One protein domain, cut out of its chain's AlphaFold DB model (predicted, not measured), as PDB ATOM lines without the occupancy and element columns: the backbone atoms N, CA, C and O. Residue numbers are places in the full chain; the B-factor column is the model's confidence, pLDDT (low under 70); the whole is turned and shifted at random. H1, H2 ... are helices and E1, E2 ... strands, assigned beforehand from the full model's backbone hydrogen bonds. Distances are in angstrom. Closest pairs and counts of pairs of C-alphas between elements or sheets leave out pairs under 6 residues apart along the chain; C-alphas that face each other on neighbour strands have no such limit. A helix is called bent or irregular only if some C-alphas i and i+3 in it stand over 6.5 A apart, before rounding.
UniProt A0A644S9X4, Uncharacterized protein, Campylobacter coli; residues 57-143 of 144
ATOM      1  N   THR A  57      47.992  30.751 -17.713       88.00
ATOM      2  CA  THR A  57      47.127  31.785 -17.132       88.00
ATOM      3  C   THR A  57      47.750  32.480 -15.926       88.00
ATOM      4  O   THR A  57      47.128  33.367 -15.358       88.00
ATOM      5  N   GLY A  58      48.936  32.045 -15.485       85.88
ATOM      6  CA  GLY A  58      49.523  32.466 -14.209       85.88
ATOM      7  C   GLY A  58      49.051  31.637 -13.011       85.88
ATOM      8  O   GLY A  58      49.537  31.836 -11.902       85.88
ATOM      9  N   SER A  59      48.135  30.679 -13.209       86.50
ATOM     10  CA  SER A  59      47.498  29.919 -12.124       86.50
ATOM     11  C   SER A  59      47.654  28.410 -12.286       86.50
ATOM     12  O   SER A  59      47.794  27.884 -13.389       86.50
ATOM     13  N   ALA A  60      47.587  27.687 -11.169       85.75
ATOM     14  CA  ALA A  60      47.667  26.231 -11.137       85.75
ATOM     15  C   ALA A  60      46.631  25.633 -10.171       85.75
ATOM     16  O   ALA A  60      46.219  26.277  -9.209       85.75
ATOM     17  N   ILE A  61      46.220  24.388 -10.420       83.75
ATOM     18  CA  ILE A  61      45.328  23.610  -9.546       83.75
ATOM     19  C   ILE A  61      46.167  22.630  -8.733       83.75
ATOM     20  O   ILE A  61      46.960  21.893  -9.307       83.75
ATOM     21  N   GLY A  62      45.944  22.552  -7.422       76.06
ATOM     22  CA  GLY A  62      46.591  21.569  -6.548       76.06
ATOM     23  C   GLY A  62      47.325  22.216  -5.377       76.06
ATOM     24  O   GLY A  62      47.240  23.423  -5.170       76.06
ATOM     25  N   GLU A  63      48.021  21.395  -4.595       66.25
ATOM     26  CA  GLU A  63      48.824  21.835  -3.448       66.25
ATOM     27  C   GLU A  63      50.312  21.953  -3.825       66.25
ATOM     28  O   GLU A  63      50.753  21.455  -4.866       66.25
ATOM     29  N   LEU A  64      51.093  22.634  -2.976       58.03
ATOM     30  CA  LEU A  64      52.539  22.829  -3.134       58.03
ATOM     31  C   LEU A  64      53.264  21.478  -3.307       58.03
ATOM     32  O   LEU A  64      53.499  20.766  -2.336       58.03
ATOM     33  N   GLY A  65      53.624  21.142  -4.552       56.28
ATOM     34  CA  GLY A  65      54.378  19.934  -4.922       56.28
ATOM     35  C   GLY A  65      53.781  19.136  -6.089       56.28
ATOM     36  O   GLY A  65      54.533  18.531  -6.847       56.28
ATOM     37  N   GLU A  66      52.460  19.197  -6.286       69.88
ATOM     38  CA  GLU A  66      51.724  18.492  -7.356       69.88
ATOM     39  C   GLU A  66      50.758  19.446  -8.079       69.88
ATOM     40  O   GLU A  66      49.590  19.135  -8.320       69.88
ATOM     41  N   SER A  67      51.226  20.658  -8.386       79.62
ATOM     42  CA  SER A  67      50.406  21.664  -9.052       79.62
ATOM     43  C   SER A  67      50.306  21.397 -10.555       79.62
ATOM     44  O   SER A  67      51.297  21.181 -11.254       79.62
ATOM     45  N   ILE A  68      49.077  21.419 -11.064       86.56
ATOM     46  CA  ILE A  68      48.767  21.292 -12.483       86.56
ATOM     47  C   ILE A  68      48.596  22.708 -13.043       86.56
ATOM     48  O   ILE A  68      47.621  23.374 -12.682       86.56
ATOM     49  N   PRO A  69      49.519  23.196 -13.891       88.94
ATOM     50  CA  PRO A  69      49.391  24.510 -14.508       88.94
ATOM     51  C   PRO A  69      48.161  24.574 -15.413       88.94
ATOM     52  O   PRO A  69      47.846  23.612 -16.116       88.94
ATOM     53  N   ILE A  70      47.484  25.719 -15.391       90.94
ATOM     54  CA  ILE A  70      46.286  25.977 -16.178       90.94
ATOM     55  C   ILE A  70      46.652  26.842 -17.386       90.94
ATOM     56  O   ILE A  70      47.368  27.836 -17.266       90.94
ATOM     57  N   TYR A  71      46.137  26.474 -18.551       93.25
ATOM     58  CA  TYR A  71      46.359  27.182 -19.804       93.25
ATOM     59  C   TYR A  71      45.040  27.596 -20.452       93.25
ATOM     60  O   TYR A  71      43.965  27.073 -20.150       93.25
ATOM     61  N   GLU A  72      45.124  28.517 -21.405       93.44
ATOM     62  CA  GLU A  72      44.002  28.836 -22.276       93.44
ATOM     63  C   GLU A  72      43.427  27.587 -22.956       93.44
ATOM     64  O   GLU A  72      44.136  26.664 -23.358       93.44
ATOM     65  N   GLY A  73      42.101  27.553 -23.056       94.62
ATOM     66  CA  GLY A  73      41.351  26.413 -23.559       94.62
ATOM     67  C   GLY A  73      41.155  25.278 -22.552       94.62
ATOM     68  O   GLY A  73      40.392  24.363 -22.858       94.62
ATOM     69  N   ASP A  74      41.786  25.288 -21.372       95.25
ATOM     70  CA  ASP A  74      41.505  24.277 -20.346       95.25
ATOM     71  C   ASP A  74      40.043  24.316 -19.895       95.25
ATOM     72  O   ASP A  74      39.424  25.375 -19.797       95.25
ATOM     73  N   ILE A  75      39.503  23.128 -19.623       95.00
ATOM     74  CA  ILE A  75      38.149  22.894 -19.132       95.00
ATOM     75  C   ILE A  75      38.236  22.472 -17.674       95.00
ATOM     76  O   ILE A  75      38.824  21.438 -17.338       95.00
ATOM     77  N   LEU A  76      37.602  23.252 -16.812       92.19
ATOM     78  CA  LEU A  76      37.581  23.065 -15.375       92.19
ATOM     79  C   LEU A  76      36.190  22.661 -14.900       92.19
ATOM     80  O   LEU A  76      35.176  23.180 -15.360       92.19
ATOM     81  N   LEU A  77      36.149  21.776 -13.911       90.19
ATOM     82  CA  LEU A  77      34.962  21.510 -13.114       90.19
ATOM     83  C   LEU A  77      35.014  22.366 -11.858       90.19
ATOM     84  O   LEU A  77      35.854  22.152 -10.976       90.19
ATOM     85  N   LEU A  78      34.102  23.328 -11.786       87.19
ATOM     86  CA  LEU A  78      33.919  24.148 -10.604       87.19
ATOM     87  C   LEU A  78      32.946  23.447  -9.648       87.19
ATOM     88  O   LEU A  78      31.846  23.068 -10.059       87.19
ATOM     89  N   PRO A  79      33.323  23.288  -8.370       82.62
ATOM     90  CA  PRO A  79      32.535  22.547  -7.399       82.62
ATOM     91  C   PRO A  79      31.241  23.282  -7.040       82.62
ATOM     92  O   PRO A  79      31.180  24.515  -7.021       82.62
ATOM     93  N   LYS A  80      30.215  22.513  -6.670       81.50
ATOM     94  CA  LYS A  80      28.949  23.051  -6.160       81.50
ATOM     95  C   LYS A  80      29.173  23.916  -4.915       81.50
ATOM     96  O   LYS A  80      29.846  23.507  -3.972       81.50
ATOM     97  N   ARG A  81      28.512  25.074  -4.864       75.06
ATOM     98  CA  ARG A  81      28.403  25.936  -3.676       75.06
ATOM     99  C   ARG A  81      26.960  26.099  -3.218       75.06
ATOM    100  O   ARG A  81      26.025  25.682  -3.893       75.06
ATOM    101  N   LYS A  82      26.777  26.775  -2.076       68.69
ATOM    102  CA  LYS A  82      25.467  27.035  -1.453       68.69
ATOM    103  C   LYS A  82      24.410  27.579  -2.431       68.69
ATOM    104  O   LYS A  82      23.250  27.209  -2.305       68.69
ATOM    105  N   TYR A  83      24.812  28.392  -3.415       67.56
ATOM    106  CA  TYR A  83      23.910  28.995  -4.411       67.56
ATOM    107  C   TYR A  83      24.344  28.797  -5.870       67.56
ATOM    108  O   TYR A  83      23.684  29.297  -6.773       67.56
ATOM    109  N   ILE A  84      25.442  28.079  -6.113       70.06
ATOM    110  CA  ILE A  84      26.001  27.876  -7.456       70.06
ATOM    111  C   ILE A  84      26.075  26.373  -7.682       70.06
ATOM    112  O   ILE A  84      26.619  25.644  -6.849       70.06
ATOM    113  N   LYS A  85      25.473  25.893  -8.770       77.62
ATOM    114  CA  LYS A  85      25.544  24.474  -9.130       77.62
ATOM    115  C   LYS A  85      26.974  24.113  -9.527       77.62
ATOM    116  O   LYS A  85      27.781  24.977  -9.844       77.62
ATOM    117  N   GLU A  86      27.278  22.824  -9.476       84.56
ATOM    118  CA  GLU A  86      28.486  22.332 -10.125       84.56
ATOM    119  C   GLU A  86      28.417  22.672 -11.621       84.56
ATOM    120  O   GLU A  86      27.353  22.523 -12.231       84.56
ATOM    121  N   GLN A  87      29.512  23.182 -12.179       86.88
ATOM    122  CA  GLN A  87      29.531  23.727 -13.537       86.88
ATOM    123  C   GLN A  87      30.855  23.414 -14.233       86.88
ATOM    124  O   GLN A  87      31.921  23.480 -13.616       86.88
ATOM    125  N   LEU A  88      30.774  23.069 -15.519       92.50
ATOM    126  CA  LEU A  88      31.936  22.942 -16.391       92.50
ATOM    127  C   LEU A  88      32.172  24.282 -17.077       92.50
ATOM    128  O   LEU A  88      31.264  24.826 -17.702       92.50
ATOM    129  N   VAL A  89      33.390  24.792 -16.960       92.75
ATOM    130  CA  VAL A  89      33.805  26.050 -17.575       92.75
ATOM    131  C   VAL A  89      35.051  25.832 -18.409       92.75
ATOM    132  O   VAL A  89      35.866  24.979 -18.073       92.75
ATOM    133  N   PHE A  90      35.229  26.611 -19.466       94.88
ATOM    134  CA  PHE A  90      36.481  26.663 -20.208       94.88
ATOM    135  C   PHE A  90      37.143  28.027 -20.066       94.88
ATOM    136  O   PHE A  90      36.485  29.030 -19.776       94.88
ATOM    137  N   ILE A  91      38.453  28.053 -20.281       94.44
ATOM    138  CA  ILE A  91      39.258  29.259 -20.153       94.44
ATOM    139  C   ILE A  91      39.511  29.905 -21.504       94.44
ATOM    140  O   ILE A  91      39.937  29.244 -22.451       94.44
ATOM    141  N   LYS A  92      39.323  31.219 -21.568       93.69
ATOM    142  CA  LYS A  92      39.710  32.044 -22.710       93.69
ATOM    143  C   LYS A  92      40.006  33.464 -22.234       93.69
ATOM    144  O   LYS A  92      39.236  33.988 -21.438       93.69
ATOM    145  N   ASP A  93      41.087  34.079 -22.711       89.75
ATOM    146  CA  ASP A  93      41.441  35.472 -22.400       89.75
ATOM    147  C   ASP A  93      41.453  35.756 -20.876       89.75
ATOM    148  O   ASP A  93      40.861  36.723 -20.396       89.75
ATOM    149  N   ASN A  94      42.061  34.856 -20.089       88.06
ATOM    150  CA  ASN A  94      42.069  34.877 -18.614       88.06
ATOM    151  C   ASN A  94      40.680  34.928 -17.930       88.06
ATOM    152  O   ASN A  94      40.549  35.298 -16.758       88.06
ATOM    153  N   CYS A  95      39.635  34.508 -18.639       91.62
ATOM    154  CA  CYS A  95      38.261  34.433 -18.158       91.62
ATOM    155  C   CYS A  95      37.727  32.996 -18.210       91.62
ATOM    156  O   CYS A  95      38.157  32.181 -19.025       91.62
ATOM    157  N   LEU A  96      36.761  32.705 -17.341       91.94
ATOM    158  CA  LEU A  96      35.996  31.466 -17.301       91.94
ATOM    159  C   LEU A  96      34.654  31.677 -17.997       91.94
ATOM    160  O   LEU A  96      33.918  32.610 -17.666       91.94
ATOM    161  N   PHE A  97      34.326  30.773 -18.909       92.81
ATOM    162  CA  PHE A  97      33.061  30.750 -19.634       92.81
ATOM    163  C   PHE A  97      32.371  29.411 -19.427       92.81
ATOM    164  O   PHE A  97      33.031  28.375 -19.414       92.81
ATOM    165  N   ASP A  98      31.053  29.415 -19.281       91.88
ATOM    166  CA  ASP A  98      30.275  28.188 -19.159       91.88
ATOM    167  C   ASP A  98      30.392  27.348 -20.441       91.88
ATOM    168  O   ASP A  98      30.247  27.855 -21.554       91.88
ATOM    169  N   CYS A  99      30.672  26.049 -20.303       91.81
ATOM    170  CA  CYS A  99      30.855  25.164 -21.454       91.81
ATOM    171  C   CYS A  99      29.578  24.971 -22.282       91.81
ATOM    172  O   CYS A  99      29.674  24.635 -23.458       91.81
ATOM    173  N   VAL A 100      28.397  25.131 -21.687       87.50
ATOM    174  CA  VAL A 100      27.109  24.907 -22.343       87.50
ATOM    175  C   VAL A 100      26.589  26.176 -23.001       87.50
ATOM    176  O   VAL A 100      26.195  26.139 -24.165       87.50
ATOM    177  N   SER A 101      26.512  27.271 -22.243       88.31
ATOM    178  CA  SER A 101      25.920  28.522 -22.717       88.31
ATOM    179  C   SER A 101      26.940  29.428 -23.401       88.31
ATOM    180  O   SER A 101      26.554  30.310 -24.165       88.31
ATOM    181  N   GLY A 102      28.237  29.220 -23.149       88.00
ATOM    182  CA  GLY A 102      29.295  30.136 -23.571       88.00
ATOM    183  C   GLY A 102      29.271  31.467 -22.816       88.00
ATOM    184  O   GLY A 102      29.991  32.392 -23.191       88.00
ATOM    185  N   GLU A 103      28.439  31.596 -21.782       91.25
ATOM    186  CA  GLU A 103      28.309  32.829 -21.016       91.25
ATOM    187  C   GLU A 103      29.513  33.035 -20.105       91.25
ATOM    188  O   GLU A 103      30.090  32.094 -19.560       91.25
ATOM    189  N   PHE A 104      29.885  34.300 -19.927       91.62
ATOM    190  CA  PHE A 104      30.923  34.688 -18.987       91.62
ATOM    191  C   PHE A 104      30.521  34.327 -17.552       91.62
ATOM    192  O   PHE A 104      29.419  34.647 -17.107       91.62
ATOM    193  N   VAL A 105      31.447  33.715 -16.816       88.81
ATOM    194  CA  VAL A 105      31.265  33.342 -15.409       88.81
ATOM    195  C   VAL A 105      32.045  34.287 -14.500       88.81
ATOM    196  O   VAL A 105      31.479  34.874 -13.581       88.81
ATOM    197  N   THR A 106      33.358  34.405 -14.714       88.75
ATOM    198  CA  THR A 106      34.277  35.199 -13.876       88.75
ATOM    199  C   THR A 106      35.666  35.270 -14.520       88.75
ATOM    200  O   THR A 106      35.936  34.581 -15.496       88.75
ATOM    201  N   ILE A 107      36.573  36.058 -13.948       88.69
ATOM    202  CA  ILE A 107      38.011  36.040 -14.258       88.69
ATOM    203  C   ILE A 107      38.761  34.972 -13.446       88.69
ATOM    204  O   ILE A 107      38.292  34.582 -12.371       88.69
ATOM    205  N   ILE A 108      39.914  34.522 -13.949       84.19
ATOM    206  CA  ILE A 108      40.743  33.476 -13.325       84.19
ATOM    207  C   ILE A 108      41.308  33.897 -11.971       84.19
ATOM    208  O   ILE A 108      41.290  33.080 -11.062       84.19
ATOM    209  N   ASP A 109      41.717  35.151 -11.778       81.62
ATOM    210  CA  ASP A 109      42.262  35.612 -10.484       81.62
ATOM    211  C   ASP A 109      41.255  35.445  -9.334       81.62
ATOM    212  O   ASP A 109      41.607  35.185  -8.184       81.62
ATOM    213  N   ASN A 110      39.958  35.483  -9.652       77.62
ATOM    214  CA  ASN A 110      38.899  35.215  -8.684       77.62
ATOM    215  C   ASN A 110      38.747  33.716  -8.357       77.62
ATOM    216  O   ASN A 110      37.934  33.364  -7.497       77.62
ATOM    217  N   MET A 111      39.498  32.817  -9.010       71.94
ATOM    218  CA  MET A 111      39.493  31.381  -8.723       71.94
ATOM    219  C   MET A 111      39.935  31.093  -7.290       71.94
ATOM    220  O   MET A 111      39.361  30.205  -6.669       71.94
ATOM    221  N   GLU A 112      40.866  31.855  -6.716       63.06
ATOM    222  CA  GLU A 112      41.282  31.652  -5.321       63.06
ATOM    223  C   GLU A 112      40.134  31.927  -4.340       63.06
ATOM    224  O   GLU A 112      39.856  31.106  -3.463       63.06
ATOM    225  N   HIS A 113      39.365  32.999  -4.567       60.12
ATOM    226  CA  HIS A 113      38.132  33.305  -3.825       60.12
ATOM    227  C   HIS A 113      37.021  32.271  -4.056       60.12
ATOM    228  O   HIS A 113      36.116  32.091  -3.238       60.12
ATOM    229  N   ILE A 114      37.089  31.566  -5.183       57.19
ATOM    230  CA  ILE A 114      36.214  30.453  -5.537       57.19
ATOM    231  C   ILE A 114      36.640  29.152  -4.819       57.19
ATOM    232  O   ILE A 114      35.808  28.269  -4.581       57.19
ATOM    233  N   CYS A 115      37.906  29.028  -4.436       53.53
ATOM    234  CA  CYS A 115      38.542  27.748  -4.147       53.53
ATOM    235  C   CYS A 115      38.972  27.562  -2.685       53.53
ATOM    236  O   CYS A 115      39.499  26.502  -2.363       53.53
ATOM    237  N   CYS A 116      38.701  28.513  -1.777       49.62
ATOM    238  CA  CYS A 116      39.227  28.477  -0.400       49.62
ATOM    239  C   CYS A 116      38.909  27.189   0.402       49.62
ATOM    240  O   CYS A 116      39.492  26.982   1.460       49.62
ATOM    241  N   THR A 117      37.990  26.325  -0.056       48.22
ATOM    242  CA  THR A 117      37.662  25.036   0.591       48.22
ATOM    243  C   THR A 117      37.295  23.888  -0.368       48.22
ATOM    244  O   THR A 117      36.943  22.805   0.097       48.22
ATOM    245  N   CYS A 118      37.319  24.071  -1.696       58.47
ATOM    246  CA  CYS A 118      36.725  23.100  -2.629       58.47
ATOM    247  C   CYS A 118      37.668  22.737  -3.782       58.47
ATOM    248  O   CYS A 118      38.252  23.615  -4.400       58.47
ATOM    249  N   LYS A 119      37.776  21.441  -4.107       75.56
ATOM    250  CA  LYS A 119      38.695  20.921  -5.134       75.56
ATOM    251  C   LYS A 119      38.166  21.190  -6.548       75.56
ATOM    252  O   LYS A 119      37.342  20.424  -7.045       75.56
ATOM    253  N   ILE A 120      38.642  22.261  -7.186       84.50
ATOM    254  CA  ILE A 120      38.526  22.451  -8.641       84.50
ATOM    255  C   ILE A 120      39.255  21.295  -9.334       84.50
ATOM    256  O   ILE A 120      40.283  20.829  -8.841       84.50
ATOM    257  N   LYS A 121      38.721  20.803 -10.456       87.62
ATOM    258  CA  LYS A 121      39.351  19.721 -11.227       87.62
ATOM    259  C   LYS A 121      39.581  20.152 -12.666       87.62
ATOM    260  O   LYS A 121      38.666  20.678 -13.290       87.62
ATOM    261  N   LEU A 122      40.764  19.864 -13.203       90.31
ATOM    262  CA  LEU A 122      41.000  19.896 -14.644       90.31
ATOM    263  C   LEU A 122      40.327  18.669 -15.271       90.31
ATOM    264  O   LEU A 122      40.594  17.540 -14.864       90.31
ATOM    265  N   VAL A 123      39.434  18.891 -16.231       92.19
ATOM    266  CA  VAL A 123      38.658  17.826 -16.889       92.19
ATOM    267  C   VAL A 123      39.133  17.576 -18.315       92.19
ATOM    268  O   VAL A 123      38.973  16.472 -18.830       92.19
ATOM    269  N   GLY A 124      39.737  18.574 -18.952       93.25
ATOM    270  CA  GLY A 124      40.242  18.448 -20.310       93.25
ATOM    271  C   GLY A 124      40.596  19.799 -20.904       93.25
ATOM    272  O   GLY A 124      40.824  20.759 -20.178       93.25
ATOM    273  N   ASN A 125      40.598  19.871 -22.229       95.06
ATOM    274  CA  ASN A 125      40.841  21.093 -22.989       95.06
ATOM    275  C   ASN A 125      39.887  21.158 -24.189       95.06
ATOM    276  O   ASN A 125      39.566  20.123 -24.762       95.06
ATOM    277  N   VAL A 126      39.446  22.346 -24.602       94.69
ATOM    278  CA  VAL A 126      38.453  22.534 -25.679       94.69
ATOM    279  C   VAL A 126      38.864  21.952 -27.032       94.69
ATOM    280  O   VAL A 126      37.995  21.538 -27.798       94.69
ATOM    281  N   ASN A 127      40.160  21.874 -27.334       92.38
ATOM    282  CA  ASN A 127      40.653  21.341 -28.603       92.38
ATOM    283  C   ASN A 127      40.672  19.805 -28.627       92.38
ATOM    284  O   ASN A 127      40.494  19.203 -29.683       92.38
ATOM    285  N   ILE A 128      40.847  19.162 -27.469       92.06
ATOM    286  CA  ILE A 128      40.845  17.694 -27.333       92.06
ATOM    287  C   ILE A 128      39.448  17.176 -26.984       92.06
ATOM    288  O   ILE A 128      38.999  16.172 -27.530       92.06
ATOM    289  N   ASN A 129      38.763  17.887 -26.094       93.44
ATOM    290  CA  ASN A 129      37.504  17.521 -25.461       93.44
ATOM    291  C   ASN A 129      36.355  18.445 -25.885       93.44
ATOM    292  O   ASN A 129      35.494  18.802 -25.077       93.44
ATOM    293  N   SER A 130      36.331  18.847 -27.158       90.00
ATOM    294  CA  SER A 130      35.294  19.725 -27.729       90.00
ATOM    295  C   SER A 130      33.864  19.220 -27.497       90.00
ATOM    296  O   SER A 130      32.914  19.997 -27.436       90.00
ATOM    297  N   GLU A 131      33.684  17.913 -27.294       88.62
ATOM    298  CA  GLU A 131      32.404  17.310 -26.953       88.62
ATOM    299  C   GLU A 131      31.808  17.810 -25.629       88.62
ATOM    300  O   GLU A 131      30.600  17.679 -25.431       88.62
ATOM    301  N   LEU A 132      32.639  18.351 -24.733       88.94
ATOM    302  CA  LEU A 132      32.234  18.911 -23.443       88.94
ATOM    303  C   LEU A 132      31.599  20.293 -23.576       88.94
ATOM    304  O   LEU A 132      30.968  20.753 -22.633       88.94
ATOM    305  N   LEU A 133      31.676  20.911 -24.755       86.00
ATOM    306  CA  LEU A 133      30.981  22.160 -25.070       86.00
ATOM    307  C   LEU A 133      29.499  21.940 -25.439       86.00
ATOM    308  O   LEU A 133      28.844  22.807 -26.004       86.00
ATOM    309  N   ASN A 134      28.965  20.742 -25.170       79.12
ATOM    310  CA  ASN A 134      27.589  20.363 -25.477       79.12
ATOM    311  C   ASN A 134      26.847  19.870 -24.226       79.12
ATOM    312  O   ASN A 134      27.308  18.959 -23.527       79.12
ATOM    313  N   LEU A 135      25.622  20.373 -24.031       71.75
ATOM    314  CA  LEU A 135      24.701  20.042 -22.926       71.75
ATOM    315  C   LEU A 135      24.623  18.548 -22.586       71.75
ATOM    316  O   LEU A 135      24.721  18.151 -21.424       71.75
ATOM    317  N   ASN A 136      24.476  17.708 -23.611       68.06
ATOM    318  CA  ASN A 136      24.213  16.280 -23.442       68.06
ATOM    319  C   ASN A 136      25.369  15.513 -22.785       68.06
ATOM    320  O   ASN A 136      25.133  14.498 -22.128       68.06
ATOM    321  N   LYS A 137      26.620  15.957 -22.967       70.88
ATOM    322  CA  LYS A 137      27.783  15.310 -22.342       70.88
ATOM    323  C   LYS A 137      28.113  15.910 -20.983       70.88
ATOM    324  O   LYS A 137      28.438  15.147 -20.075       70.88
ATOM    325  N   VAL A 138      27.935  17.221 -20.821       67.75
ATOM    326  CA  VAL A 138      28.081  17.913 -19.530       67.75
ATOM    327  C   VAL A 138      27.184  17.273 -18.471       67.75
ATOM    328  O   VAL A 138      27.671  16.873 -17.414       67.75
ATOM    329  N   GLY A 139      25.907  17.036 -18.793       59.69
ATOM    330  CA  GLY A 139      24.960  16.407 -17.867       59.69
ATOM    331  C   GLY A 139      25.365  15.007 -17.380       59.69
ATOM    332  O   GLY A 139      24.969  14.611 -16.292       59.69
ATOM    333  N   ARG A 140      26.183  14.258 -18.139       62.06
ATOM    334  CA  ARG A 140      26.680  12.931 -17.721       62.06
ATOM    335  C   ARG A 140      27.869  13.004 -16.768       62.06
ATOM    336  O   ARG A 140      28.044  12.087 -15.973       62.06
ATOM    337  N   ILE A 141      28.697  14.042 -16.877       67.44
ATOM    338  CA  ILE A 141      29.849  14.249 -15.986       67.44
ATOM    339  C   ILE A 141      29.365  14.713 -14.619       67.44
ATOM    340  O   ILE A 141      29.798  14.166 -13.617       67.44
ATOM    341  N   LEU A 142      28.407  15.642 -14.599       69.69
ATOM    342  CA  LEU A 142      27.814  16.179 -13.370       69.69
ATOM    343  C   LEU A 142      26.910  15.175 -12.622       69.69
ATOM    344  O   LEU A 142      26.441  15.461 -11.526       69.69
ATOM    345  N   ALA A 143      26.602  14.024 -13.227       62.84
ATOM    346  CA  ALA A 143      25.752  12.983 -12.642       62.84
ATOM    347  C   ALA A 143      26.539  11.825 -11.995       62.84
ATOM    348  O   ALA A 143      25.914  10.899 -11.477       62.84
TER     349      ALA A 143
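This is residues 57 to 143 of the 144 residues of an uncharacterized protein of Campylobacter coli (UniProt A0A644S9X4). A strongly twisted sheet of five antiparallel strands makes the core, with the small hairpin E1-E2 at one end of the longest axis and the short helices H2 and H3 at the other. H1 sits between E1 and the sheet's E5-E6 end. The 87 printed residues hold seven named strands and three named helices, in the order E1 E2 E3 E4 E5 E6 H1 E7 H2 H3; the class is mixed. The large sheet runs E6 E5 E4 E3 E7. The whole is compact and rounded, with a radius of gyration of the C-alphas of 12.2 A and spans of 35 by 30 by 22 A.

E1, residues 57 to 61, and E2, residues 68 to 71, form an antiparallel hairpin, with N 61 and O 68 2.8 A apart. E2 and E3, residues 74 to 78, meet only through their tight link. E3, E4, residues 87 to 92, E5, residues 95 to 98, and E6, residues 104 to 107, form a meander, each strand the antiparallel neighbour of the one before. Pairs within hydrogen-bond range are N 76 and O 89 at 2.8 A for E3 and E4, N 90 and O 97 at 2.8 A for E4 and E5, and N 96 and O 106 at 2.8 A for E5 and E6. H1, residues 108 to 115, is on the sheet, at a height over the sheet of 7.2 A from a local plane fitted to just 6 C-alphas; it is over none of the strands, but only just, with 2 of its C-alphas on E6. Its closest C-alphas to E1 are those of Ile 108 and Thr 57, 7.6 A apart. E7, residues 121 to 125, is the other edge strand, antiparallel to E3, with N 75 and O 124 2.8 A apart. H2, residues 130 to 133, and H3, residues 135 to 141, only graze the sheet. They are close but not clearly touching, the closest C-alphas being those of Leu 132 and Val 138, 5.8 A apart. H1 and H3 are apart. O i to N i+4 pairs are within hydrogen-bond range in 2 of 4 for H1 and 2 of 3 for H3; H2 is too short for such a pair.

E1 begins at C-alpha 57, (47.127, 31.785, -17.132). E4, the longest strand, measures 16.0 A, E3 12.3 A and E7 11.9 A. H1 measures 11.0 A and is irregular, but only just: C-alphas 109 and 112 are 6.6 A apart. H3 ends at C-alpha 141, (29.849, 14.249, -15.986).

The C-alphas of Gly 65 and Asn 136, the two farthest apart, are 35.6 A apart. The printed part has no cut and no long link. Its mean pLDDT is 81.5; residues 63 to 66, 82 to 83, 112 to 118, 136 and 138 to 143 are under 70.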